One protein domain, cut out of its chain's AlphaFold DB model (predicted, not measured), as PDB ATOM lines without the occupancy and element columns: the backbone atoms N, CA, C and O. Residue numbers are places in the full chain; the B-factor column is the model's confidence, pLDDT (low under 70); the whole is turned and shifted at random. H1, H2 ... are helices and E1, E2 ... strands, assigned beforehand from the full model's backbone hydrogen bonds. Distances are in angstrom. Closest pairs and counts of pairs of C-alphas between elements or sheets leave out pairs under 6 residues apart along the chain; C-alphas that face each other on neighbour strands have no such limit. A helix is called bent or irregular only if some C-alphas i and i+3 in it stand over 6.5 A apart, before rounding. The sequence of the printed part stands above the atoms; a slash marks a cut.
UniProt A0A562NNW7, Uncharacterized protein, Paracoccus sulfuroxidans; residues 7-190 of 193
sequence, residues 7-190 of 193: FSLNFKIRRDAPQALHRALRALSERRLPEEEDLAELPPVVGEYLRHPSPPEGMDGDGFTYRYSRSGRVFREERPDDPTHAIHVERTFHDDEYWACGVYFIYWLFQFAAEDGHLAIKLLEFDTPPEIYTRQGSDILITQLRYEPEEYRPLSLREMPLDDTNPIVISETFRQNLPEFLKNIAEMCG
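Overview. This is residues 7 to 190 of the 193 residues of an uncharacterized protein of Paracoccus sulfuroxidans (UniProt A0A562NNW7). A strongly twisted wall of seven strands has helices over one face, H1 crossing E2 and E3 and H4 running along E1 and E4, while H2, H3 and H5 pack on these helices. A long loop, residues 148 to 167, reaches far from the ends of E6 and E7 and makes much of the length. The printed part has 184 residues, with five named helices and seven strands in the order E1 H1 H2 H3 E2 E3 H4 E4 E5 E6 E7 H5; the antiparallel sheet runs E2 E3 E1 E4 E5 E6 E7, and the class is mixed. It is only just compact, close to loose, with a radius of gyration of the C-alphas of 18.8 A, and elongated, spanning 64 by 40 by 39 A.

Arrangement. Start at E1, residues 7 to 13, an inner strand, then go on to H1, residues 19 to 29. H2, residues 36 to 40, touches H1 at C-alphas 38 and 20, 4.8 A apart, their closest. H3, residues 44 to 51, touches H2 at C-alphas 47 and 39, their closest at 4.6 A. Look next at the hairpin of E2, residues 64 to 70, and E3, residues 85 to 93, with N 67 and O 88 at 2.9 A; E3 is antiparallel to E1, with N 9 and O 91 at 2.9 A. H1 is over E3 and only just over E2, with 3 C-alphas, and runs across the strands, at 69 degrees to E3 on the local plane. H4, residues 95 to 110, is on the same face, over E1 and along E4, residues 117 to 123; E3, H4 and E4 form a split strand-helix-strand unit, E1 between its strands, with a right-handed crossover. H4 is irregular, C-alphas 100 and 103 being 8.0 A apart, and residues 101 to 105 alone touch H3, closest at C-alphas 105 and 46, 5.4 A. E4 pairs with E1 at N 10 and O 119, 2.7 A, and begins a meander, each strand the antiparallel neighbour of the one before: E5, residues 131 to 136, E6, residues 139 to 147, and E7, residues 168 to 177. Check N 133 and O 120 at 2.8 A, N 143 and O 132 at 2.8 A, and N 142 and O 174 at 2.9 A. H5, residues 178 to 188, only grazes the sheet and touches H4, closest at C-alphas 185 and 104, 6.3 A, at a steep tilt of 39 degrees, opposite ways. Every O i to N i+4 pair is within hydrogen-bond range in H1, H2, H3 and H5; in H4 9 of 12 are.

Along the chain. Find C-alpha 7, where E1 begins, at (-50.501, -42.952, -41.412). E3, E6 and E7 are 25.2, 25.8 and 26.4 A long, and E7 bends by 50 degrees at residue 171. H4, 19.2 A long, starts at C-alpha 95, (-50.260, -50.171, -44.198), and H5 ends at C-alpha 188, (-49.159, -61.676, -30.331).

Size, cuts and confidence. The C-alphas of Glu 37 and Ser 156, the two farthest apart, are 65.0 A apart. The printed part has no cut; the links H3 to E2, E2 to E3 and E6 to E7 are long. Expect low confidence, pLDDT under 70, in 75 residues, among them 52 to 87 and 146 to 170; the mean of the printed part is 70.6.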
ATOM      1  N   PHE A   7     -50.151 -43.390 -42.741       71.62
ATOM      2  CA  PHE A   7     -50.501 -42.952 -41.412       71.62
ATOM      3  C   PHE A   7     -49.418 -42.017 -40.922       71.62
ATOM      4  O   PHE A   7     -48.242 -42.314 -41.090       71.62
ATOM      5  N   SER A   8     -49.817 -40.897 -40.331       75.69
ATOM      6  CA  SER A   8     -48.917 -39.875 -39.814       75.69
ATOM      7  C   SER A   8     -49.008 -39.829 -38.296       75.69
ATOM      8  O   SER A   8     -50.082 -39.638 -37.728       75.69
ATOM      9  N   LEU A   9     -47.877 -40.000 -37.628       76.12
ATOM     10  CA  LEU A   9     -47.740 -39.941 -36.180       76.12
ATOM     11  C   LEU A   9     -47.091 -38.605 -35.812       76.12
ATOM     12  O   LEU A   9     -45.969 -38.401 -36.232       76.12
ATOM     13  N   ASN A  10     -47.752 -37.743 -35.037       75.50
ATOM     14  CA  ASN A  10     -47.325 -36.405 -34.613       75.50
ATOM     15  C   ASN A  10     -47.421 -36.260 -33.092       75.50
ATOM     16  O   ASN A  10     -48.520 -36.107 -32.562       75.50
ATOM     17  N   PHE A  11     -46.305 -36.284 -32.367       72.44
ATOM     18  CA  PHE A  11     -46.367 -36.262 -30.903       72.44
ATOM     19  C   PHE A  11     -45.129 -35.730 -30.205       72.44
ATOM     20  O   PHE A  11     -44.019 -35.808 -30.721       72.44
ATOM     21  N   LYS A  12     -45.338 -35.219 -28.988       78.06
ATOM     22  CA  LYS A  12     -44.288 -34.782 -28.065       78.06
ATOM     23  C   LYS A  12     -43.952 -35.891 -27.074       78.06
ATOM     24  O   LYS A  12     -44.869 -36.443 -26.476       78.06
ATOM     25  N   ILE A  13     -42.671 -36.160 -26.836       78.44
ATOM     26  CA  ILE A  13     -42.220 -37.202 -25.893       78.44
ATOM     27  C   ILE A  13     -41.773 -36.602 -24.551       78.44
ATOM     28  O   ILE A  13     -41.064 -35.592 -24.525       78.44
ATOM     29  N   ARG A  14     -42.189 -37.224 -23.438       76.69
ATOM     30  CA  ARG A  14     -41.784 -36.915 -22.057       76.69
ATOM     31  C   ARG A  14     -40.321 -37.253 -21.821       76.69
ATOM     32  O   ARG A  14     -39.773 -38.177 -22.401       76.69
ATOM     33  N   ARG A  15     -39.720 -36.561 -20.857       73.12
ATOM     34  CA  ARG A  15     -38.335 -36.787 -20.425       73.12
ATOM     35  C   ARG A  15     -38.104 -38.130 -19.716       73.12
ATOM     36  O   ARG A  15     -36.962 -38.553 -19.587       73.12
ATOM     37  N   ASP A  16     -39.154 -38.760 -19.198       76.88
ATOM     38  CA  ASP A  16     -39.065 -40.063 -18.530       76.88
ATOM     39  C   ASP A  16     -39.127 -41.246 -19.509       76.88
ATOM     40  O   ASP A  16     -39.132 -42.395 -19.070       76.88
ATOM     41  N   ALA A  17     -39.162 -40.986 -20.822       84.25
ATOM     42  CA  ALA A  17     -39.014 -42.036 -21.815       84.25
ATOM     43  C   ALA A  17     -37.622 -42.695 -21.719       84.25
ATOM     44  O   ALA A  17     -36.671 -42.074 -21.227       84.25
ATOM     45  N   PRO A  18     -37.463 -43.945 -22.195       88.19
ATOM     46  CA  PRO A  18     -36.179 -44.635 -22.164       88.19
ATOM     47  C   PRO A  18     -35.066 -43.785 -22.785       88.19
ATOM     48  O   PRO A  18     -35.244 -43.196 -23.852       88.19
ATOM     49  N   GLN A  19     -33.895 -43.730 -22.144       86.44
ATOM     50  CA  GLN A  19     -32.778 -42.941 -22.679       86.44
ATOM     51  C   GLN A  19     -32.352 -43.431 -24.067       86.44
ATOM     52  O   GLN A  19     -32.058 -42.602 -24.924       86.44
ATOM     53  N   ALA A  20     -32.397 -44.743 -24.305       88.88
ATOM     54  CA  ALA A  20     -32.205 -45.352 -25.616       88.88
ATOM     55  C   ALA A  20     -33.129 -44.757 -26.690       88.88
ATOM     56  O   ALA A  20     -32.669 -44.395 -27.770       88.88
ATOM     57  N   LEU A  21     -34.413 -44.542 -26.368       86.62
ATOM     58  CA  LEU A  21     -35.357 -43.894 -27.278       86.62
ATOM     59  C   LEU A  21     -34.926 -42.452 -27.560       86.62
ATOM     60  O   LEU A  21     -34.868 -42.040 -28.712       86.62
ATOM     61  N   HIS A  22     -34.570 -41.682 -26.529       81.94
ATOM     62  CA  HIS A  22     -34.087 -40.313 -26.726       81.94
ATOM     63  C   HIS A  22     -32.825 -40.245 -27.597       81.94
ATOM     64  O   HIS A  22     -32.724 -39.356 -28.443       81.94
ATOM     65  N   ARG A  23     -31.875 -41.171 -27.413       85.62
ATOM     66  CA  ARG A  23     -30.642 -41.245 -28.210       85.62
ATOM     67  C   ARG A  23     -30.933 -41.635 -29.659       85.62
ATOM     68  O   ARG A  23     -30.471 -40.936 -30.560       85.62
ATOM     69  N   ALA A  24     -31.790 -42.631 -29.885       84.62
ATOM     70  CA  ALA A  24     -32.221 -43.038 -31.222       84.62
ATOM     71  C   ALA A  24     -32.942 -41.903 -31.971       84.62
ATOM     72  O   ALA A  24     -32.574 -41.562 -33.092       84.62
ATOM     73  N   LEU A  25     -33.919 -41.250 -31.334       79.56
ATOM     74  CA  LEU A  25     -34.648 -40.133 -31.948       79.56
ATOM     75  C   LEU A  25     -33.739 -38.928 -32.211       79.56
ATOM     76  O   LEU A  25     -33.910 -38.232 -33.209       79.56
ATOM     77  N   ARG A  26     -32.745 -38.686 -31.346       77.81
ATOM     78  CA  ARG A  26     -31.731 -37.659 -31.585       77.81
ATOM     79  C   ARG A  26     -30.872 -37.991 -32.803       77.81
ATOM     80  O   ARG A  26     -30.701 -37.113 -33.645       77.81
ATOM     81  N   ALA A  27     -30.363 -39.217 -32.920       79.31
ATOM     82  CA  ALA A  27     -29.584 -39.640 -34.085       79.31
ATOM     83  C   ALA A  27     -30.377 -39.417 -35.382       79.31
ATOM     84  O   ALA A  27     -29.883 -38.766 -36.304       79.31
ATOM     85  N   LEU A  28     -31.644 -39.836 -35.392       76.62
ATOM     86  CA  LEU A  28     -32.540 -39.668 -36.533       76.62
ATOM     87  C   LEU A  28     -32.816 -38.187 -36.855       76.62
ATOM     88  O   LEU A  28     -32.784 -37.801 -38.024       76.62
ATOM     89  N   SER A  29     -32.981 -37.324 -35.845       71.88
ATOM     90  CA  SER A  29     -33.111 -35.866 -36.043       71.88
ATOM     91  C   SER A  29     -31.873 -35.223 -36.676       71.88
ATOM     92  O   SER A  29     -31.974 -34.249 -37.419       71.88
ATOM     93  N   GLU A  30     -30.699 -35.797 -36.418       72.00
ATOM     94  CA  GLU A  30     -29.414 -35.378 -36.974       72.00
ATOM     95  C   GLU A  30     -29.127 -36.063 -38.327       72.00
ATOM     96  O   GLU A  30     -28.014 -35.962 -38.841       72.00
ATOM     97  N   ARG A  31     -30.124 -36.748 -38.915       72.81
ATOM     98  CA  ARG A  31     -30.018 -37.533 -40.157       72.81
ATOM     99  C   ARG A  31     -28.952 -38.634 -40.088       72.81
ATOM    100  O   ARG A  31     -28.286 -38.931 -41.078       72.81
ATOM    101  N   ARG A  32     -28.780 -39.235 -38.910       76.00
ATOM    102  CA  ARG A  32     -27.901 -40.383 -38.662       76.00
ATOM    103  C   ARG A  32     -28.732 -41.600 -38.269       76.00
ATOM    104  O   ARG A  32     -29.811 -41.463 -37.697       76.00
ATOM    105  N   LEU A  33     -28.220 -42.792 -38.565       82.38
ATOM    106  CA  LEU A  33     -28.817 -44.023 -38.054       82.38
ATOM    107  C   LEU A  33     -28.587 -44.113 -36.535       82.38
ATOM    108  O   LEU A  33     -27.503 -43.734 -36.079       82.38
ATOM    109  N   PRO A  34     -29.574 -44.584 -35.751       86.19
ATOM    110  CA  PRO A  34     -29.357 -44.954 -34.358       86.19
ATOM    111  C   PRO A  34     -28.261 -46.013 -34.225       86.19
ATOM    112  O   PRO A  34     -28.122 -46.878 -35.090       86.19
ATOM    113  N   GLU A  35     -27.520 -45.968 -33.122       90.81
ATOM    114  CA  GLU A  35     -26.537 -46.999 -32.797       90.81
ATOM    115  C   GLU A  35     -27.244 -48.317 -32.441       90.81
ATOM    116  O   GLU A  35     -28.288 -48.325 -31.786       90.81
ATOM    117  N   GLU A  36     -26.659 -49.450 -32.829       91.38
ATOM    118  CA  GLU A  36     -27.242 -50.776 -32.567       91.38
ATOM    119  C   GLU A  36     -27.400 -51.072 -31.066       91.38
ATOM    120  O   GLU A  36     -28.366 -51.719 -30.667       91.38
ATOM    121  N   GLU A  37     -26.494 -50.556 -30.229       92.75
ATOM    122  CA  GLU A  37     -26.573 -50.675 -28.766       92.75
ATOM    123  C   GLU A  37     -27.828 -49.988 -28.208       92.75
ATOM    124  O   GLU A  37     -28.520 -50.553 -27.363       92.75
ATOM    125  N   ASP A  38     -28.178 -48.811 -28.740       90.94
ATOM    126  CA  ASP A  38     -29.390 -48.090 -28.349       90.94
ATOM    127  C   ASP A  38     -30.650 -48.832 -28.793       90.94
ATOM    128  O   ASP A  38     -31.630 -48.899 -28.056       90.94
ATOM    129  N   LEU A  39     -30.636 -49.417 -29.991       89.50
ATOM    130  CA  LEU A  39     -31.770 -50.189 -30.498       89.50
ATOM    131  C   LEU A  39     -31.983 -51.489 -29.710       89.50
ATOM    132  O   LEU A  39     -33.128 -51.889 -29.514       89.50
ATOM    133  N   ALA A  40     -30.909 -52.124 -29.231       89.44
ATOM    134  CA  ALA A  40     -30.971 -53.353 -28.440       89.44
ATOM    135  C   ALA A  40     -31.537 -53.148 -27.020       89.44
ATOM    136  O   ALA A  40     -32.031 -54.099 -26.416       89.44
ATOM    137  N   GLU A  41     -31.484 -51.923 -26.485       89.69
ATOM    138  CA  GLU A  41     -32.112 -51.550 -25.205       89.69
ATOM    139  C   GLU A  41     -33.631 -51.323 -25.322       89.69
ATOM    140  O   GLU A  41     -34.328 -51.197 -24.311       89.69
ATOM    141  N   LEU A  42     -34.157 -51.240 -26.545       89.44
ATOM    142  CA  LEU A  42     -35.577 -51.054 -26.820       89.44
ATOM    143  C   LEU A  42     -36.253 -52.402 -27.100       89.44
ATOM    144  O   LEU A  42     -35.587 -53.363 -27.488       89.44
ATOM    145  N   PRO A  43     -37.590 -52.495 -26.956       88.62
ATOM    146  CA  PRO A  43     -38.314 -53.654 -27.458       88.62
ATOM    147  C   PRO A  43     -37.939 -53.915 -28.929       88.62
ATOM    148  O   PRO A  43     -37.960 -52.961 -29.710       88.62
ATOM    149  N   PRO A  44     -37.629 -55.162 -29.331       83.69
ATOM    150  CA  PRO A  44     -37.133 -55.495 -30.670       83.69
ATOM    151  C   PRO A  44     -37.915 -54.846 -31.813       83.69
ATOM    152  O   PRO A  44     -37.324 -54.232 -32.695       83.69
ATOM    153  N   VAL A  45     -39.247 -54.889 -31.733       79.88
ATOM    154  CA  VAL A  45     -40.158 -54.250 -32.692       79.88
ATOM    155  C   VAL A  45     -39.926 -52.737 -32.783       79.88
ATOM    156  O   VAL A  45     -39.844 -52.177 -33.870       79.88
ATOM    157  N   VAL A  46     -39.800 -52.056 -31.641       84.44
ATOM    158  CA  VAL A  46     -39.541 -50.609 -31.589       84.44
ATOM    159  C   VAL A  46     -38.178 -50.294 -32.202       84.44
ATOM    160  O   VAL A  46     -38.065 -49.349 -32.982       84.44
ATOM    161  N   GLY A  47     -37.161 -51.098 -31.878       84.88
ATOM    162  CA  GLY A  47     -35.828 -50.980 -32.462       84.88
ATOM    163  C   GLY A  47     -35.844 -51.146 -33.984       84.88
ATOM    164  O   GLY A  47     -35.248 -50.338 -34.690       84.88
ATOM    165  N   GLU A  48     -36.585 -52.127 -34.499       80.56
ATOM    166  CA  GLU A  48     -36.744 -52.378 -35.935       80.56
ATOM    167  C   GLU A  48     -37.398 -51.194 -36.657       80.56
ATOM    168  O   GLU A  48     -36.848 -50.701 -37.644       80.56
ATOM    169  N   TYR A  49     -38.490 -50.634 -36.119       79.12
ATOM    170  CA  TYR A  49     -39.092 -49.426 -36.696       79.12
ATOM    171  C   TYR A  49     -38.114 -48.250 -36.710       79.12
ATOM    172  O   TYR A  49     -38.038 -47.527 -37.703       79.12
ATOM    173  N   LEU A  50     -37.345 -48.039 -35.641       80.75
ATOM    174  CA  LEU A  50     -36.375 -46.941 -35.574       80.75
ATOM    175  C   LEU A  50     -35.132 -47.172 -36.455       80.75
ATOM    176  O   LEU A  50     -34.500 -46.199 -36.865       80.75
ATOM    177  N   ARG A  51     -34.802 -48.429 -36.780       78.12
ATOM    178  CA  ARG A  51     -33.670 -48.812 -37.644       78.12
ATOM    179  C   ARG A  51     -33.892 -48.483 -39.119       78.12
ATOM    180  O   ARG A  51     -32.918 -48.271 -39.838       78.12
ATOM    181  N   HIS A  52     -35.145 -48.431 -39.574       68.12
ATOM    182  CA  HIS A  52     -35.502 -48.200 -40.976       68.12
ATOM    183  C   HIS A  52     -36.083 -46.792 -41.191       68.12
ATOM    184  O   HIS A  52     -37.306 -46.626 -41.193       68.12
ATOM    185  N   PRO A  53     -35.247 -45.748 -41.368       57.69
ATOM    186  CA  PRO A  53     -35.739 -44.388 -41.560       57.69
ATOM    187  C   PRO A  53     -36.070 -44.009 -43.008       57.69
ATOM    188  O   PRO A  53     -36.190 -42.817 -43.286       57.69
ATOM    189  N   SER A  54     -36.225 -44.940 -43.956       52.44
ATOM    190  CA  SER A  54     -36.588 -44.541 -45.325       52.44
ATOM    191  C   SER A  54     -37.457 -45.563 -46.065       52.44
ATOM    192  O   SER A  54     -37.078 -46.736 -46.114       52.44
ATOM    193  N   PRO A  55     -38.575 -45.119 -46.678       45.78
ATOM    194  CA  PRO A  55     -39.257 -45.878 -47.721       45.78
ATOM    195  C   PRO A  55     -38.341 -46.037 -48.955       45.78
ATOM    196  O   PRO A  55     -37.328 -45.337 -49.067       45.78
ATOM    197  N   PRO A  56     -38.652 -46.968 -49.875       40.59
ATOM    198  CA  PRO A  56     -37.832 -47.249 -51.054       40.59
ATOM    199  C   PRO A  56     -37.541 -46.011 -51.921       40.59
ATOM    200  O   PRO A  56     -38.298 -45.039 -51.940       40.59
ATOM    201  N   GLU A  57     -36.435 -46.080 -52.668       37.03
ATOM    202  CA  GLU A  57     -35.983 -45.054 -53.617       37.03
ATOM    203  C   GLU A  57     -37.141 -44.587 -54.531       37.03
ATOM    204  O   GLU A  57     -37.730 -45.393 -55.252       37.03
ATOM    205  N   GLY A  58     -37.471 -43.287 -54.501       39.72
ATOM    206  CA  GLY A  58     -38.504 -42.680 -55.358       39.72
ATOM    207  C   GLY A  58     -39.802 -42.231 -54.670       39.72
ATOM    208  O   GLY A  58     -40.717 -41.797 -55.368       39.72
ATOM    209  N   MET A  59     -39.906 -42.300 -53.338       39.81
ATOM    210  CA  MET A  59     -40.993 -41.654 -52.587       39.81
ATOM    211  C   MET A  59     -40.493 -40.401 -51.853       39.81
ATOM    212  O   MET A  59     -39.698 -40.499 -50.926       39.81
ATOM    213  N   ASP A  60     -41.004 -39.225 -52.235       39.25
ATOM    214  CA  ASP A  60     -40.624 -37.894 -51.711       39.25
ATOM    215  C   ASP A  60     -41.109 -37.604 -50.265       39.25
ATOM    216  O   ASP A  60     -41.257 -36.450 -49.860       39.25
ATOM    217  N   GLY A  61     -41.406 -38.636 -49.474       39.94
ATOM    218  CA  GLY A  61     -41.872 -38.507 -48.096       39.94
ATOM    219  C   GLY A  61     -40.749 -38.799 -47.112       39.94
ATOM    220  O   GLY A  61     -40.440 -39.965 -46.875       39.94
ATOM    221  N   ASP A  62     -40.162 -37.753 -46.526       47.75
ATOM    222  CA  ASP A  62     -39.231 -37.868 -45.399       47.75
ATOM    223  C   ASP A  62     -39.842 -38.782 -44.320       47.75
ATOM    224  O   ASP A  62     -40.861 -38.456 -43.707       47.75
ATOM    225  N   GLY A  63     -39.222 -39.945 -44.089       57.03
ATOM    226  CA  GLY A  63     -39.718 -40.961 -43.152       57.03
ATOM    227  C   GLY A  63     -39.809 -40.453 -41.714       57.03
ATOM    228  O   GLY A  63     -40.582 -40.985 -40.920       57.03
ATOM    229  N   PHE A  64     -39.078 -39.385 -41.391       58.75
ATOM    230  CA  PHE A  64     -39.209 -38.692 -40.123       58.75
ATOM    231  C   PHE A  64     -38.913 -37.195 -40.222       58.75
ATOM    232  O   PHE A  64     -37.851 -36.790 -40.693       58.75
ATOM    233  N   THR A  65     -39.793 -36.378 -39.649       63.75
ATOM    234  CA  THR A  65     -39.503 -34.981 -39.322       63.75
ATOM    235  C   THR A  65     -39.406 -34.827 -37.806       63.75
ATOM    236  O   THR A  65     -40.365 -35.062 -37.074       63.75
ATOM    237  N   TYR A  66     -38.236 -34.409 -37.321       62.16
ATOM    238  CA  TYR A  66     -37.988 -34.170 -35.897       62.16
ATOM    239  C   TYR A  66     -37.859 -32.690 -35.601       62.16
ATOM    240  O   TYR A  66     -37.122 -31.974 -36.278       62.16
ATOM    241  N   ARG A  67     -38.547 -32.225 -34.556       61.16
ATOM    242  CA  ARG A  67     -38.465 -30.832 -34.102       61.16
ATOM    243  C   ARG A  67     -38.432 -30.770 -32.581       61.16
ATOM    244  O   ARG A  67     -39.228 -31.416 -31.912       61.16
ATOM    245  N   TYR A  68     -37.545 -29.967 -32.011       60.16
ATOM    246  CA  TYR A  68     -37.469 -29.762 -30.560       60.16
ATOM    247  C   TYR A  68     -38.363 -28.594 -30.147       60.16
ATOM    248  O   TYR A  68     -38.448 -27.614 -30.868       60.16
ATOM    249  N   SER A  69     -39.056 -28.665 -29.011       57.88
ATOM    250  CA  SER A  69     -39.868 -27.544 -28.508       57.88
ATOM    251  C   SER A  69     -39.876 -27.502 -26.986       57.88
ATOM    252  O   SER A  69     -39.815 -28.544 -26.349       57.88
ATOM    253  N   ARG A  70     -39.984 -26.324 -26.366       53.25
ATOM    254  CA  ARG A  70     -40.192 -26.217 -24.908       53.25
ATOM    255  C   ARG A  70     -41.660 -26.420 -24.536       53.25
ATOM    256  O   ARG A  70     -42.555 -25.969 -25.254       53.25
ATOM    257  N   SER A  71     -41.908 -27.039 -23.380       52.44
ATOM    258  CA  SER A  71     -43.260 -27.137 -22.810       52.44
ATOM    259  C   SER A  71     -43.892 -25.740 -22.669       52.44
ATOM    260  O   SER A  71     -43.244 -24.794 -22.213       52.44
ATOM    261  N   GLY A  72     -45.141 -25.590 -23.124       49.72
ATOM    262  CA  GLY A  72     -45.894 -24.333 -23.041       49.72
ATOM    263  C   GLY A  72     -45.485 -23.214 -24.014       49.72
ATOM    264  O   GLY A  72     -45.928 -22.080 -23.834       49.72
ATOM    265  N   ARG A  73     -44.656 -23.478 -25.038       50.22
ATOM    266  CA  ARG A  73     -44.314 -22.499 -26.094       50.22
ATOM    267  C   ARG A  73     -44.689 -22.990 -27.497       50.22
ATOM    268  O   ARG A  73     -44.760 -24.188 -27.751       50.22
ATOM    269  N   VAL A  74     -44.925 -22.038 -28.406       51.16
ATOM    270  CA  VAL A  74     -45.163 -22.287 -29.841       51.16
ATOM    271  C   VAL A  74     -43.926 -22.949 -30.463       51.16
ATOM    272  O   VAL A  74     -42.805 -22.535 -30.168       51.16
ATOM    273  N   PHE A  75     -44.139 -23.959 -31.311       49.03
ATOM    274  CA  PHE A  75     -43.098 -24.742 -31.986       49.03
ATOM    275  C   PHE A  75     -42.058 -23.864 -32.707       49.03
ATOM    276  O   PHE A  75     -42.423 -22.963 -33.464       49.03
ATOM    277  N   ARG A  76     -40.766 -24.142 -32.489       49.41
ATOM    278  CA  ARG A  76     -39.606 -23.534 -33.169       49.41
ATOM    279  C   ARG A  76     -38.490 -24.569 -33.251       49.41
ATOM    280  O   ARG A  76     -38.407 -25.396 -32.363       49.41
ATOM    281  N   GLU A  77     -37.636 -24.528 -34.268       50.09
ATOM    282  CA  GLU A  77     -36.429 -25.365 -34.291       50.09
ATOM    283  C   GLU A  77     -35.445 -24.883 -33.207       50.09
ATOM    284  O   GLU A  77     -34.928 -23.767 -33.277       50.09
ATOM    285  N   GLU A  78     -35.223 -25.697 -32.170       55.66
ATOM    286  CA  GLU A  78     -34.345 -25.392 -31.028       55.66
ATOM    287  C   GLU A  78     -33.315 -26.519 -30.788       55.66
ATOM    288  O   GLU A  78     -33.381 -27.581 -31.407       55.66
ATOM    289  N   ARG A  79     -32.311 -26.280 -29.927       50.72
ATOM    290  CA  ARG A  79     -31.172 -27.202 -29.755       50.72
ATOM    291  C   ARG A  79     -31.536 -28.470 -28.948       50.72
ATOM    292  O   ARG A  79     -32.200 -28.344 -27.923       50.72
ATOM    293  N   PRO A  80     -31.057 -29.672 -29.325       54.91
ATOM    294  CA  PRO A  80     -31.450 -30.953 -28.706       54.91
ATOM    295  C   PRO A  80     -31.068 -31.164 -27.232       54.91
ATOM    296  O   PRO A  80     -31.532 -32.115 -26.609       54.91
ATOM    297  N   ASP A  81     -30.158 -30.357 -26.696       55.81
ATOM    298  CA  ASP A  81     -29.395 -30.615 -25.471       55.81
ATOM    299  C   ASP A  81     -29.986 -29.989 -24.195       55.81
ATOM    300  O   ASP A  81     -29.519 -30.284 -23.094       55.81
ATOM    301  N   ASP A  82     -31.026 -29.159 -24.308       55.41
ATOM    302  CA  ASP A  82     -31.659 -28.513 -23.153       55.41
ATOM    303  C   ASP A  82     -32.748 -29.407 -22.508       55.41
ATOM    304  O   ASP A  82     -33.669 -29.884 -23.179       55.41
ATOM    305  N   PRO A  83     -32.671 -29.629 -21.179       52.53
ATOM    306  CA  PRO A  83     -33.531 -30.553 -20.437       52.53
ATOM    307  C   PRO A  83     -34.999 -30.113 -20.305       52.53
ATOM    308  O   PRO A  83     -35.788 -30.831 -19.686       52.53
ATOM    309  N   THR A  84     -35.369 -28.940 -20.824       56.47
ATOM    310  CA  THR A  84     -36.747 -28.421 -20.854       56.47
ATOM    311  C   THR A  84     -37.488 -28.724 -22.162       56.47
ATOM    312  O   THR A  84     -38.648 -28.328 -22.323       56.47
ATOM    313  N   HIS A  85     -36.839 -29.429 -23.095       62.31
ATOM    314  CA  HIS A  85     -37.397 -29.757 -24.402       62.31
ATOM    315  C   HIS A  85     -38.250 -31.029 -24.415       62.31
ATOM    316  O   HIS A  85     -37.936 -32.038 -23.791       62.31
ATOM    317  N   ALA A  86     -39.316 -30.971 -25.205       66.38
ATOM    318  CA  ALA A  86     -40.039 -32.098 -25.755       66.38
ATOM    319  C   ALA A  86     -39.612 -32.301 -27.215       66.38
ATOM    320  O   ALA A  86     -39.429 -31.332 -27.963       66.38
ATOM    321  N   ILE A  87     -39.482 -33.560 -27.623       67.12
ATOM    322  CA  ILE A  87     -39.181 -33.935 -29.008       67.12
ATOM    323  C   ILE A  87     -40.512 -34.142 -29.720       67.12
ATOM    324  O   ILE A  87     -41.262 -35.031 -29.327       67.12
ATOM    325  N   HIS A  88     -40.803 -33.313 -30.718       70.94
ATOM    326  CA  HIS A  88     -41.871 -33.551 -31.674       70.94
ATOM    327  C   HIS A  88     -41.357 -34.510 -32.747       70.94
ATOM    328  O   HIS A  88     -40.352 -34.228 -33.403       70.94
ATOM    329  N   VAL A  89     -42.045 -35.635 -32.890       70.06
ATOM    330  CA  VAL A  89     -41.778 -36.639 -33.914       70.06
ATOM    331  C   VAL A  89     -42.963 -36.663 -34.862       70.06
ATOM    332  O   VAL A  89     -44.084 -36.892 -34.411       70.06
ATOM    333  N   GLU A  90     -42.688 -36.438 -36.143       73.44
ATOM    334  CA  GLU A  90     -43.595 -36.712 -37.250       73.44
ATOM    335  C   GLU A  90     -43.061 -37.915 -38.043       73.44
ATOM    336  O   GLU A  90     -41.921 -37.868 -38.504       73.44
ATOM    337  N   ARG A  91     -43.834 -38.999 -38.183       74.19
ATOM    338  CA  ARG A  91     -43.474 -40.175 -39.004       74.19
ATOM    339  C   ARG A  91     -44.634 -40.590 -39.890       74.19
ATOM    340  O   ARG A  91     -45.748 -40.705 -39.387       74.19
ATOM    341  N   THR A  92     -44.337 -40.921 -41.148       73.88
ATOM    342  CA  THR A  92     -45.275 -41.632 -42.026       73.88
ATOM    343  C   THR A  92     -44.936 -43.122 -42.090       73.88
ATOM    344  O   THR A  92     -43.758 -43.472 -42.149       73.88
ATOM    345  N   PHE A  93     -45.941 -43.994 -42.060       69.50
ATOM    346  CA  PHE A  93     -45.781 -45.435 -42.287       69.50
ATOM    347  C   PHE A  93     -46.819 -45.964 -43.286       69.50
ATOM    348  O   PHE A  93     -47.901 -45.379 -43.423       69.50
ATOM    349  N   HIS A  94     -46.459 -47.038 -43.989       73.31
ATOM    350  CA  HIS A  94     -47.338 -47.774 -44.904       73.31
ATOM    351  C   HIS A  94     -48.243 -48.762 -44.149       73.31
ATOM    352  O   HIS A  94     -48.051 -49.036 -42.964       73.31
ATOM    353  N   ASP A  95     -49.274 -49.282 -44.809       68.19
ATOM    354  CA  ASP A  95     -50.260 -50.171 -44.198       68.19
ATOM    355  C   ASP A  95     -49.695 -51.548 -43.859       68.19
ATOM    356  O   ASP A  95     -49.992 -52.083 -42.792       68.19
ATOM    357  N   ASP A  96     -48.832 -52.096 -44.705       68.62
ATOM    358  CA  ASP A  96     -48.084 -53.316 -44.412       68.62
ATOM    359  C   ASP A  96     -47.168 -53.146 -43.188       68.62
ATOM    360  O   ASP A  96     -47.189 -53.981 -42.278       68.62
ATOM    361  N   GLU A  97     -46.453 -52.021 -43.100       69.56
ATOM    362  CA  GLU A  97     -45.676 -51.636 -41.920       69.56
ATOM    363  C   GLU A  97     -46.575 -51.484 -40.685       69.56
ATOM    364  O   GLU A  97     -46.198 -51.907 -39.592       69.56
ATOM    365  N   TYR A  98     -47.775 -50.918 -40.827       70.12
ATOM    366  CA  TYR A  98     -48.716 -50.759 -39.720       70.12
ATOM    367  C   TYR A  98     -49.203 -52.099 -39.172       70.12
ATOM    368  O   TYR A  98     -49.147 -52.331 -37.962       70.12
ATOM    369  N   TRP A  99     -49.681 -52.974 -40.058       70.75
ATOM    370  CA  TRP A  99     -50.335 -54.224 -39.686       70.75
ATOM    371  C   TRP A  99     -49.359 -55.287 -39.184       70.75
ATOM    372  O   TRP A  99     -49.754 -56.099 -38.350       70.75
ATOM    373  N   ALA A 100     -48.103 -55.282 -39.644       67.50
ATOM    374  CA  ALA A 100     -47.109 -56.263 -39.212       67.50
ATOM    375  C   ALA A 100     -46.791 -56.136 -37.715       67.50
ATOM    376  O   ALA A 100     -46.860 -57.129 -36.995       67.50
ATOM    377  N   CYS A 101     -46.471 -54.925 -37.248       71.81
ATOM    378  CA  CYS A 101     -46.171 -54.610 -35.847       71.81
ATOM    379  C   CYS A 101     -46.251 -53.092 -35.534       71.81
ATOM    380  O   CYS A 101     -45.946 -52.670 -34.415       71.81
ATOM    381  N   GLY A 102     -46.642 -52.241 -36.489       74.62
ATOM    382  CA  GLY A 102     -46.542 -50.780 -36.372       74.62
ATOM    383  C   GLY A 102     -47.544 -50.218 -35.374       74.62
ATOM    384  O   GLY A 102     -47.249 -49.256 -34.664       74.62
ATOM    385  N   VAL A 103     -48.678 -50.906 -35.222       78.69
ATOM    386  CA  VAL A 103     -49.609 -50.699 -34.110       78.69
ATOM    387  C   VAL A 103     -48.872 -50.807 -32.770       78.69
ATOM    388  O   VAL A 103     -49.007 -49.920 -31.938       78.69
ATOM    389  N   TYR A 104     -48.030 -51.823 -32.548       82.62
ATOM    390  CA  TYR A 104     -47.282 -51.930 -31.289       82.62
ATOM    391  C   TYR A 104     -46.406 -50.702 -31.046       82.62
ATOM    392  O   TYR A 104     -46.425 -50.141 -29.957       82.62
ATOM    393  N   PHE A 105     -45.663 -50.263 -32.065       82.06
ATOM    394  CA  PHE A 105     -44.757 -49.120 -31.967       82.06
ATOM    395  C   PHE A 105     -45.491 -47.831 -31.583       82.06
ATOM    396  O   PHE A 105     -45.108 -47.169 -30.617       82.06
ATOM    397  N   ILE A 106     -46.579 -47.505 -32.287       80.56
ATOM    398  CA  ILE A 106     -47.406 -46.330 -31.978       80.56
ATOM    399  C   ILE A 106     -47.947 -46.427 -30.560       80.56
ATOM    400  O   ILE A 106     -47.876 -45.463 -29.795       80.56
ATOM    401  N   TYR A 107     -48.451 -47.608 -30.189       83.12
ATOM    402  CA  TYR A 107     -49.048 -47.770 -28.883       83.12
ATOM    403  C   TYR A 107     -48.031 -47.734 -27.752       83.12
ATOM    404  O   TYR A 107     -48.281 -47.180 -26.685       83.12
ATOM    405  N   TRP A 108     -46.835 -48.246 -27.991       86.31
ATOM    406  CA  TRP A 108     -45.759 -48.203 -27.023       86.31
ATOM    407  C   TRP A 108     -45.311 -46.756 -26.782       86.31
ATOM    408  O   TRP A 108     -45.161 -46.334 -25.634       86.31
ATOM    409  N   LEU A 109     -45.217 -45.960 -27.850       82.81
ATOM    410  CA  LEU A 109     -44.908 -44.535 -27.769       82.81
ATOM    411  C   LEU A 109     -45.967 -43.722 -27.007       82.81
ATOM    412  O   LEU A 109     -45.596 -42.760 -26.326       82.81
ATOM    413  N   PHE A 110     -47.251 -44.117 -27.036       82.69
ATOM    414  CA  PHE A 110     -48.314 -43.433 -26.277       82.69
ATOM    415  C   PHE A 110     -48.014 -43.334 -24.781       82.69
ATOM    416  O   PHE A 110     -48.426 -42.361 -24.150       82.69
ATOM    417  N   GLN A 111     -47.275 -44.284 -24.202       82.31
ATOM    418  CA  GLN A 111     -46.948 -44.251 -22.774       82.31
ATOM    419  C   GLN A 111     -46.136 -43.003 -22.411       82.31
ATOM    420  O   GLN A 111     -46.327 -42.410 -21.342       82.31
ATOM    421  N   PHE A 112     -45.302 -42.552 -23.345       83.69
ATOM    422  CA  PHE A 112     -44.357 -41.461 -23.169       83.69
ATOM    423  C   PHE A 112     -44.820 -40.146 -23.797       83.69
ATOM    424  O   PHE A 112     -44.042 -39.199 -23.821       83.69
ATOM    425  N   ALA A 113     -46.055 -40.032 -24.293       82.69
ATOM    426  CA  ALA A 113     -46.552 -38.757 -24.811       82.69
ATOM    427  C   ALA A 113     -46.597 -37.677 -23.705       82.69
ATOM    428  O   ALA A 113     -47.037 -37.944 -22.587       82.69
ATOM    429  N   ALA A 114     -46.118 -36.465 -23.999       75.31
ATOM    430  CA  ALA A 114     -45.922 -35.388 -23.025       75.31
ATOM    431  C   ALA A 114     -47.207 -34.805 -22.450       75.31
ATOM    432  O   ALA A 114     -47.237 -34.387 -21.294       75.31
ATOM    433  N   GLU A 115     -48.248 -34.779 -23.265       75.12
ATOM    434  CA  GLU A 115     -49.517 -34.130 -22.985       75.12
ATOM    435  C   GLU A 115     -50.632 -35.026 -23.544       75.12
ATOM    436  O   GLU A 115     -50.401 -35.818 -24.466       75.12
ATOM    437  N   ASP A 116     -51.834 -34.905 -22.984       74.06
ATOM    438  CA  ASP A 116     -53.039 -35.418 -23.633       74.06
ATOM    439  C   ASP A 116     -53.238 -34.648 -24.943       74.06
ATOM    440  O   ASP A 116     -53.090 -33.422 -24.983       74.06
ATOM    441  N   GLY A 117     -53.537 -35.346 -26.036       69.75
ATOM    442  CA  GLY A 117     -53.608 -34.685 -27.333       69.75
ATOM    443  C   GLY A 117     -53.592 -35.612 -28.532       69.75
ATOM    444  O   GLY A 117     -53.652 -36.833 -28.408       69.75
ATOM    445  N   HIS A 118     -53.544 -34.980 -29.701       72.88
ATOM    446  CA  HIS A 118     -53.473 -35.610 -31.008       72.88
ATOM    447  C   HIS A 118     -52.109 -36.246 -31.242       72.88
ATOM    448  O   HIS A 118     -51.092 -35.586 -31.041       72.88
ATOM    449  N   LEU A 119     -52.103 -37.509 -31.668       74.50
ATOM    450  CA  LEU A 119     -50.884 -38.303 -31.728       74.50
ATOM    451  C   LEU A 119     -50.736 -39.050 -33.047       74.50
ATOM    452  O   LEU A 119     -49.652 -38.995 -33.598       74.50
ATOM    453  N   ALA A 120     -51.776 -39.674 -33.607       79.44
ATOM    454  CA  ALA A 120     -51.683 -40.286 -34.938       79.44
ATOM    455  C   ALA A 120     -52.933 -40.043 -35.787       79.44
ATOM    456  O   ALA A 120     -54.033 -39.927 -35.254       79.44
ATOM    457  N   ILE A 121     -52.757 -40.017 -37.105       77.81
ATOM    458  CA  ILE A 121     -53.819 -39.960 -38.109       77.81
ATOM    459  C   ILE A 121     -53.597 -41.085 -39.101       77.81
ATOM    460  O   ILE A 121     -52.513 -41.194 -39.668       77.81
ATOM    461  N   LYS A 122     -54.633 -41.871 -39.380       81.38
ATOM    462  CA  LYS A 122     -54.672 -42.739 -40.555       81.38
ATOM    463  C   LYS A 122     -55.130 -41.927 -41.767       81.38
ATOM    464  O   LYS A 122     -56.275 -41.485 -41.820       81.38
ATOM    465  N   LEU A 123     -54.227 -41.715 -42.715       68.38
ATOM    466  CA  LEU A 123     -54.445 -41.033 -43.987       68.38
ATOM    467  C   LEU A 123     -54.748 -42.063 -45.081       68.38
ATOM    468  O   LEU A 123     -53.879 -42.799 -45.546       68.38
ATOM    469  N   LEU A 124     -56.003 -42.110 -45.499       66.31
ATOM    470  CA  LEU A 124     -56.439 -42.983 -46.581       66.31
ATOM    471  C   LEU A 124     -56.171 -42.288 -47.929       66.31
ATOM    472  O   LEU A 124     -56.252 -41.061 -48.020       66.31
ATOM    473  N   GLU A 125     -55.828 -43.046 -48.973       54.41
ATOM    474  CA  GLU A 125     -55.789 -42.498 -50.332       54.41
ATOM    475  C   GLU A 125     -57.236 -42.234 -50.797       54.41
ATOM    476  O   GLU A 125     -58.009 -43.172 -50.950       54.41
ATOM    477  N   PHE A 126     -57.578 -40.955 -51.018       52.47
ATOM    478  CA  PHE A 126     -58.874 -40.422 -51.492       52.47
ATOM    479  C   PHE A 126     -60.113 -40.566 -50.563       52.47
ATOM    480  O   PHE A 126     -60.334 -41.580 -49.909       52.47
ATOM    481  N   ASP A 127     -60.927 -39.494 -50.538       53.75
ATOM    482  CA  ASP A 127     -62.338 -39.305 -50.111       53.75
ATOM    483  C   ASP A 127     -62.884 -39.909 -48.798       53.75
ATOM    484  O   ASP A 127     -64.036 -39.652 -48.443       53.75
ATOM    485  N   THR A 128     -62.091 -40.641 -48.018       61.38
ATOM    486  CA  THR A 128     -62.532 -41.185 -46.726       61.38
ATOM    487  C   THR A 128     -61.974 -40.351 -45.569       61.38
ATOM    488  O   THR A 128     -60.764 -40.107 -45.521       61.38
ATOM    489  N   PRO A 129     -62.813 -39.906 -44.613       70.44
ATOM    490  CA  PRO A 129     -62.336 -39.162 -43.457       70.44
ATOM    491  C   PRO A 129     -61.315 -39.962 -42.639       70.44
ATOM    492  O   PRO A 129     -61.451 -41.180 -42.499       70.44
ATOM    493  N   PRO A 130     -60.302 -39.292 -42.074       75.44
ATOM    494  CA  PRO A 130     -59.241 -39.983 -41.365       75.44
ATOM    495  C   PRO A 130     -59.703 -40.534 -40.012       75.44
ATOM    496  O   PRO A 130     -60.587 -39.981 -39.356       75.44
ATOM    497  N   GLU A 131     -59.030 -41.585 -39.546       83.06
ATOM    498  CA  GLU A 131     -59.121 -42.028 -38.149       83.06
ATOM    499  C   GLU A 131     -58.069 -41.288 -37.319       83.06
ATOM    500  O   GLU A 131     -56.902 -41.219 -37.715       83.06
ATOM    501  N   ILE A 132     -58.472 -40.737 -36.173       83.88
ATOM    502  CA  ILE A 132     -57.607 -39.937 -35.302       83.88
ATOM    503  C   ILE A 132     -57.374 -40.670 -33.985       83.88
ATOM    504  O   ILE A 132     -58.317 -41.040 -33.290       83.88
ATOM    505  N   TYR A 133     -56.112 -40.800 -33.599       85.56
ATOM    506  CA  TYR A 133     -55.699 -41.354 -32.320       85.56
ATOM    507  C   TYR A 133     -55.265 -40.225 -31.383       85.56
ATOM    508  O   TYR A 133     -54.352 -39.451 -31.697       85.56
ATOM    509  N   THR A 134     -55.896 -40.150 -30.212       86.06
ATOM    510  CA  THR A 134     -55.556 -39.190 -29.152       86.06
ATOM    511  C   THR A 134     -55.289 -39.893 -27.822       86.06
ATOM    512  O   THR A 134     -55.783 -40.996 -27.584       86.06
ATOM    513  N   ARG A 135     -54.507 -39.263 -26.939       84.88
ATOM    514  CA  ARG A 135     -54.287 -39.731 -25.561       84.88
ATOM    515  C   ARG A 135     -55.172 -38.972 -24.581       84.88
ATOM    516  O   ARG A 135     -55.244 -37.746 -24.649       84.88
ATOM    517  N   GLN A 136     -55.756 -39.708 -23.638       86.00
ATOM    518  CA  GLN A 136     -56.389 -39.163 -22.443       86.00
ATOM    519  C   GLN A 136     -55.934 -39.956 -21.207       86.00
ATOM    520  O   GLN A 136     -56.435 -41.046 -20.930       86.00
ATOM    521  N   GLY A 137     -54.970 -39.432 -20.449       84.69
ATOM    522  CA  GLY A 137     -54.412 -40.121 -19.284       84.69
ATOM    523  C   GLY A 137     -53.695 -41.428 -19.654       84.69
ATOM    524  O   GLY A 137     -52.629 -41.406 -20.278       84.69
ATOM    525  N   SER A 138     -54.239 -42.569 -19.224       83.44
ATOM    526  CA  SER A 138     -53.760 -43.920 -19.580       83.44
ATOM    527  C   SER A 138     -54.531 -44.559 -20.737       83.44
ATOM    528  O   SER A 138     -54.279 -45.716 -21.071       83.44
ATOM    529  N   ASP A 139     -55.483 -43.830 -21.310       85.62
ATOM    530  CA  ASP A 139     -56.366 -44.333 -22.346       85.62
ATOM    531  C   ASP A 139     -56.011 -43.730 -23.702       85.62
ATOM    532  O   ASP A 139     -55.538 -42.591 -23.809       85.62
ATOM    533  N   ILE A 140     -56.294 -44.499 -24.747       83.62
ATOM    534  CA  ILE A 140     -56.239 -44.042 -26.131       83.62
ATOM    535  C   ILE A 140     -57.657 -43.946 -26.640       83.62
ATOM    536  O   ILE A 140     -58.447 -44.882 -26.491       83.62
ATOM    537  N   LEU A 141     -57.968 -42.800 -27.232       86.75
ATOM    538  CA  LEU A 141     -59.228 -42.567 -27.904       86.75
ATOM    539  C   LEU A 141     -58.987 -42.650 -29.406       86.75
ATOM    540  O   LEU A 141     -58.204 -41.873 -29.956       86.75
ATOM    541  N   ILE A 142     -59.655 -43.603 -30.045       88.25
ATOM    542  CA  ILE A 142     -59.653 -43.780 -31.495       88.25
ATOM    543  C   ILE A 142     -60.951 -43.175 -32.004       88.25
ATOM    544  O   ILE A 142     -62.025 -43.752 -31.825       88.25
ATOM    545  N   THR A 143     -60.856 -41.992 -32.590       84.81
ATOM    546  CA  THR A 143     -61.988 -41.256 -33.135       84.81
ATOM    547  C   THR A 143     -62.087 -41.535 -34.627       84.81
ATOM    548  O   THR A 143     -61.253 -41.081 -35.412       84.81
ATOM    549  N   GLN A 144     -63.117 -42.283 -35.014       84.19
ATOM    550  CA  GLN A 144     -63.462 -42.483 -36.414       84.19
ATOM    551  C   GLN A 144     -64.326 -41.322 -36.890       84.19
ATOM    552  O   GLN A 144     -65.348 -40.982 -36.281       84.19
ATOM    553  N   LEU A 145     -63.907 -40.713 -37.990       77.94
ATOM    554  CA  LEU A 145     -64.649 -39.655 -38.647       77.94
ATOM    555  C   LEU A 145     -65.491 -40.251 -39.775       77.94
ATOM    556  O   LEU A 145     -65.073 -41.197 -40.441       77.94
ATOM    557  N   ARG A 146     -66.682 -39.698 -40.002       68.62
ATOM    558  CA  ARG A 146     -67.513 -40.047 -41.157       68.62
ATOM    559  C   ARG A 146     -67.946 -38.805 -41.907       68.62
ATOM    560  O   ARG A 146     -68.149 -37.732 -41.338       68.62
ATOM    561  N   TYR A 147     -68.081 -38.990 -43.212       59.66
ATOM    562  CA  TYR A 147     -68.701 -38.031 -44.098       59.66
ATOM    563  C   TYR A 147     -70.181 -38.410 -44.149       59.66
ATOM    564  O   TYR A 147     -70.574 -39.290 -44.910       59.66
ATOM    565  N   GLU A 148     -70.991 -37.809 -43.276       55.47
ATOM    566  CA  GLU A 148     -72.443 -38.048 -43.195       55.47
ATOM    567  C   GLU A 148     -73.218 -36.775 -43.550       55.47
ATOM    568  O   GLU A 148     -73.814 -36.117 -42.692       55.47
ATOM    569  N   PRO A 149     -73.229 -36.380 -44.830       53.00
ATOM    570  CA  PRO A 149     -73.885 -35.145 -45.214       53.00
ATOM    571  C   PRO A 149     -75.421 -35.250 -45.253       53.00
ATOM    572  O   PRO A 149     -76.099 -34.226 -45.203       53.00
ATOM    573  N   GLU A 150     -75.998 -36.454 -45.337       51.38
ATOM    574  CA  GLU A 150     -77.451 -36.647 -45.486       51.38
ATOM    575  C   GLU A 150     -78.218 -36.737 -44.152       51.38
ATOM    576  O   GLU A 150     -79.347 -36.238 -44.052       51.38
ATOM    577  N   GLU A 151     -77.614 -37.331 -43.116       46.88
ATOM    578  CA  GLU A 151     -78.265 -37.590 -41.821       46.88
ATOM    579  C   GLU A 151     -78.511 -36.295 -41.029       46.88
ATOM    580  O   GLU A 151     -79.599 -36.091 -40.485       46.88
ATOM    581  N   TYR A 152     -77.559 -35.360 -41.076       47.75
ATOM    582  CA  TYR A 152     -77.585 -34.110 -40.306       47.75
ATOM    583  C   TYR A 152     -77.921 -32.862 -41.132       47.75
ATOM    584  O   TYR A 152     -77.838 -31.735 -40.636       47.75
ATOM    585  N   ARG A 153     -78.337 -33.034 -42.393       44.50
ATOM    586  CA  ARG A 153     -78.771 -31.913 -43.235       44.50
ATOM    587  C   ARG A 153     -80.133 -31.378 -42.770       44.50
ATOM    588  O   ARG A 153     -81.071 -32.169 -42.616       44.50
ATOM    589  N   PRO A 154     -80.302 -30.048 -42.620       47.06
ATOM    590  CA  PRO A 154     -81.625 -29.444 -42.490       47.06
ATOM    591  C   PRO A 154     -82.532 -29.939 -43.619       47.06
ATOM    592  O   PRO A 154     -82.103 -29.983 -44.773       47.06
ATOM    593  N   LEU A 155     -83.785 -30.294 -43.308       54.25
ATOM    594  CA  LEU A 155     -84.736 -30.865 -44.280       54.25
ATOM    595  C   LEU A 155     -84.845 -30.040 -45.574       54.25
ATOM    596  O   LEU A 155     -85.017 -30.605 -46.647       54.25
ATOM    597  N   SER A 156     -84.674 -28.721 -45.482       53.00
ATOM    598  CA  SER A 156     -84.703 -27.785 -46.609       53.00
ATOM    599  C   SER A 156     -83.524 -27.894 -47.587       53.00
ATOM    600  O   SER A 156     -83.563 -27.251 -48.629       53.00
ATOM    601  N   LEU A 157     -82.469 -28.645 -47.258       44.38
ATOM    602  CA  LEU A 157     -81.228 -28.729 -48.039       44.38
ATOM    603  C   LEU A 157     -80.952 -30.137 -48.592       44.38
ATOM    604  O   LEU A 157     -79.930 -30.340 -49.239       44.38
ATOM    605  N   ARG A 158     -81.844 -31.116 -48.368       57.03
ATOM    606  CA  ARG A 158     -81.656 -32.509 -48.824       57.03
ATOM    607  C   ARG A 158     -81.729 -32.699 -50.344       57.03
ATOM    608  O   ARG A 158     -81.151 -33.653 -50.840       57.03
ATOM    609  N   GLU A 159     -82.383 -31.798 -51.077       52.50
ATOM    610  CA  GLU A 159     -82.491 -31.871 -52.547       52.50
ATOM    611  C   GLU A 159     -81.333 -31.175 -53.288       52.50
ATOM    612  O   GLU A 159     -81.233 -31.276 -54.511       52.50
ATOM    613  N   MET A 160     -80.444 -30.469 -52.576       51.97
ATOM    614  CA  MET A 160     -79.270 -29.841 -53.188       51.97
ATOM    615  C   MET A 160     -78.131 -30.860 -53.354       51.97
ATOM    616  O   MET A 160     -77.957 -31.707 -52.476       51.97
ATOM    617  N   PRO A 161     -77.309 -30.774 -54.416       53.19
ATOM    618  CA  PRO A 161     -76.107 -31.594 -54.551       53.19
ATOM    619  C   PRO A 161     -75.193 -31.465 -53.321       53.19
ATOM    620  O   PRO A 161     -75.237 -30.470 -52.589       53.19
ATOM    621  N   LEU A 162     -74.404 -32.497 -53.044       51.66
ATOM    622  CA  LEU A 162     -73.388 -32.456 -51.998       51.66
ATOM    623  C   LEU A 162     -72.231 -31.571 -52.472       51.66
ATOM    624  O   LEU A 162     -71.491 -31.983 -53.354       51.66
ATOM    625  N   ASP A 163     -72.086 -30.378 -51.896       50.94
ATOM    626  CA  ASP A 163     -70.875 -29.566 -52.066       50.94
ATOM    627  C   ASP A 163     -69.776 -30.053 -51.102       50.94
ATOM    628  O   ASP A 163     -70.079 -30.513 -49.997       50.94
ATOM    629  N   ASP A 164     -68.506 -29.876 -51.479       51.03
ATOM    630  CA  ASP A 164     -67.279 -30.267 -50.748       51.03
ATOM    631  C   ASP A 164     -67.139 -29.661 -49.327       51.03
ATOM    632  O   ASP A 164     -66.147 -29.869 -48.630       51.03
ATOM    633  N   THR A 165     -68.124 -28.879 -48.873       51.25
ATOM    634  CA  THR A 165     -68.159 -28.179 -47.582       51.25
ATOM    635  C   THR A 165     -68.988 -28.883 -46.503       51.25
ATOM    636  O   THR A 165     -69.232 -28.290 -45.450       51.25
ATOM    637  N   ASN A 166     -69.492 -30.099 -46.737       53.97
ATOM    638  CA  ASN A 166     -70.279 -30.786 -45.708       53.97
ATOM    639  C   ASN A 166     -69.414 -31.137 -44.481       53.97
ATOM    640  O   ASN A 166     -68.251 -31.517 -44.631       53.97
ATOM    641  N   PRO A 167     -69.962 -31.018 -43.256       56.16
ATOM    642  CA  PRO A 167     -69.180 -31.215 -42.048       56.16
ATOM    643  C   PRO A 167     -68.797 -32.688 -41.890       56.16
ATOM    644  O   PRO A 167     -69.651 -33.572 -41.879       56.16
ATOM    645  N   ILE A 168     -67.502 -32.938 -41.713       60.03
ATOM    646  CA  ILE A 168     -67.013 -34.203 -41.171       60.03
ATOM    647  C   ILE A 168     -67.505 -34.295 -39.725       60.03
ATOM    648  O   ILE A 168     -67.261 -33.388 -38.926       60.03
ATOM    649  N   VAL A 169     -68.202 -35.377 -39.388       65.38
ATOM    650  CA  VAL A 169     -68.724 -35.615 -38.038       65.38
ATOM    651  C   VAL A 169     -67.965 -36.750 -37.362       65.38
ATOM    652  O   VAL A 169     -67.427 -37.648 -38.016       65.38
ATOM    653  N   ILE A 170     -67.910 -36.705 -36.031       68.06
ATOM    654  CA  ILE A 170     -67.420 -37.830 -35.235       68.06
ATOM    655  C   ILE A 170     -68.476 -38.923 -35.309       68.06
ATOM    656  O   ILE A 170     -69.601 -38.718 -34.860       68.06
ATOM    657  N   SER A 171     -68.102 -40.076 -35.848       76.06
ATOM    658  CA  SER A 171     -68.998 -41.222 -35.881       76.06
ATOM    659  C   SER A 171     -68.908 -42.045 -34.609       76.06
ATOM    660  O   SER A 171     -69.928 -42.389 -34.019       76.06
ATOM    661  N   GLU A 172     -67.688 -42.367 -34.191       77.94
ATOM    662  CA  GLU A 172     -67.459 -43.251 -33.060       77.94
ATOM    663  C   GLU A 172     -66.152 -42.879 -32.369       77.94
ATOM    664  O   GLU A 172     -65.212 -42.374 -32.985       77.94
ATOM    665  N   THR A 173     -66.102 -43.082 -31.056       82.00
ATOM    666  CA  THR A 173     -64.869 -42.961 -30.283       82.00
ATOM    667  C   THR A 173     -64.707 -44.195 -29.420       82.00
ATOM    668  O   THR A 173     -65.439 -44.391 -28.451       82.00
ATOM    669  N   PHE A 174     -63.724 -45.015 -29.771       88.56
ATOM    670  CA  PHE A 174     -63.350 -46.189 -28.995       88.56
ATOM    671  C   PHE A 174     -62.326 -45.803 -27.945       88.56
ATOM    672  O   PHE A 174     -61.386 -45.064 -28.235       88.56
ATOM    673  N   ARG A 175     -62.480 -46.340 -26.736       87.44
ATOM    674  CA  ARG A 175     -61.494 -46.200 -25.669       87.44
ATOM    675  C   ARG A 175     -60.750 -47.513 -25.488       87.44
ATOM    676  O   ARG A 175     -61.377 -48.547 -25.277       87.44
ATOM    677  N   GLN A 176     -59.426 -47.453 -25.525       86.31
ATOM    678  CA  GLN A 176     -58.565 -48.596 -25.247       86.31
ATOM    679  C   GLN A 176     -57.639 -48.291 -24.073       86.31
ATOM    680  O   GLN A 176     -56.996 -47.239 -24.039       86.31
ATOM    681  N   ASN A 177     -57.572 -49.216 -23.112       87.75
ATOM    682  CA  ASN A 177     -56.616 -49.133 -22.016       87.75
ATOM    683  C   ASN A 177     -55.226 -49.513 -22.529       87.75
ATOM    684  O   ASN A 177     -55.009 -50.631 -22.999       87.75
ATOM    685  N   LEU A 178     -54.286 -48.577 -22.443       83.25
ATOM    686  CA  LEU A 178     -52.991 -48.730 -23.089       83.25
ATOM    687  C   LEU A 178     -52.136 -49.880 -22.517       83.25
ATOM    688  O   LEU A 178     -51.628 -50.671 -23.316       83.25
ATOM    689  N   PRO A 179     -51.979 -50.029 -21.183       85.75
ATOM    690  CA  PRO A 179     -51.246 -51.160 -20.610       85.75
ATOM    691  C   PRO A 179     -51.774 -52.534 -21.039       85.75
ATOM    692  O   PRO A 179     -50.989 -53.408 -21.400       85.75
ATOM    693  N   GLU A 180     -53.094 -52.726 -21.016       86.00
ATOM    694  CA  GLU A 180     -53.718 -53.999 -21.394       86.00
ATOM    695  C   GLU A 180     -53.525 -54.297 -22.884       86.00
ATOM    696  O   GLU A 180     -53.128 -55.399 -23.261       86.00
ATOM    697  N   PHE A 181     -53.732 -53.291 -23.731       84.50
ATOM    698  CA  PHE A 181     -53.575 -53.435 -25.172       84.50
ATOM    699  C   PHE A 181     -52.137 -53.787 -25.567       84.50
ATOM    700  O   PHE A 181     -51.917 -54.691 -26.372       84.50
ATOM    701  N   LEU A 182     -51.146 -53.131 -24.957       84.19
ATOM    702  CA  LEU A 182     -49.741 -53.430 -25.223       84.19
ATOM    703  C   LEU A 182     -49.326 -54.815 -24.772       84.19
ATOM    704  O   LEU A 182     -48.518 -55.438 -25.455       84.19
ATOM    705  N   LYS A 183     -49.874 -55.301 -23.658       84.00
ATOM    706  CA  LYS A 183     -49.650 -56.678 -23.227       84.00
ATOM    707  C   LYS A 183     -50.156 -57.659 -24.288       84.00
ATOM    708  O   LYS A 183     -49.398 -58.525 -24.713       84.00
ATOM    709  N   ASN A 184     -51.381 -57.462 -24.780       84.06
ATOM    710  CA  ASN A 184     -51.975 -58.328 -25.800       84.06
ATOM    711  C   ASN A 184     -51.171 -58.314 -27.107       84.06
ATOM    712  O   ASN A 184     -50.895 -59.369 -27.674       84.06
ATOM    713  N   ILE A 185     -50.749 -57.135 -27.578       80.19
ATOM    714  CA  ILE A 185     -49.936 -57.055 -28.797       80.19
ATOM    715  C   ILE A 185     -48.541 -57.650 -28.579       80.19
ATOM    716  O   ILE A 185     -48.075 -58.386 -29.439       80.19
ATOM    717  N   ALA A 186     -47.879 -57.386 -27.448       75.06
ATOM    718  CA  ALA A 186     -46.570 -57.975 -27.154       75.06
ATOM    719  C   ALA A 186     -46.618 -59.513 -27.194       75.06
ATOM    720  O   ALA A 186     -45.735 -60.138 -27.781       75.06
ATOM    721  N   GLU A 187     -47.674 -60.109 -26.631       79.88
ATOM    722  CA  GLU A 187     -47.921 -61.553 -26.670       79.88
ATOM    723  C   GLU A 187     -48.148 -62.059 -28.106       79.88
ATOM    724  O   GLU A 187     -47.561 -63.066 -28.503       79.88
ATOM    725  N   MET A 188     -48.934 -61.341 -28.916       77.75
ATOM    726  CA  MET A 188     -49.159 -61.676 -30.331       77.75
ATOM    727  C   MET A 188     -47.888 -61.555 -31.184       77.75
ATOM    728  O   MET A 188     -47.671 -62.361 -32.087       77.75
ATOM    729  N   CYS A 189     -47.035 -60.579 -30.878       68.81
ATOM    730  CA  CYS A 189     -45.748 -60.344 -31.531       68.81
ATOM    731  C   CYS A 189     -44.613 -61.218 -30.957       68.81
ATOM    732  O   CYS A 189     -43.450 -61.016 -31.315       68.81
ATOM    733  N   GLY A 190     -44.920 -62.164 -30.058       65.44
ATOM    734  CA  GLY A 190     -43.966 -63.138 -29.519       65.44
ATOM    735  C   GLY A 190     -42.860 -62.549 -28.634       65.44
ATOM    736  O   GLY A 190     -41.767 -63.112 -28.579       65.44
TER     737      GLY A 190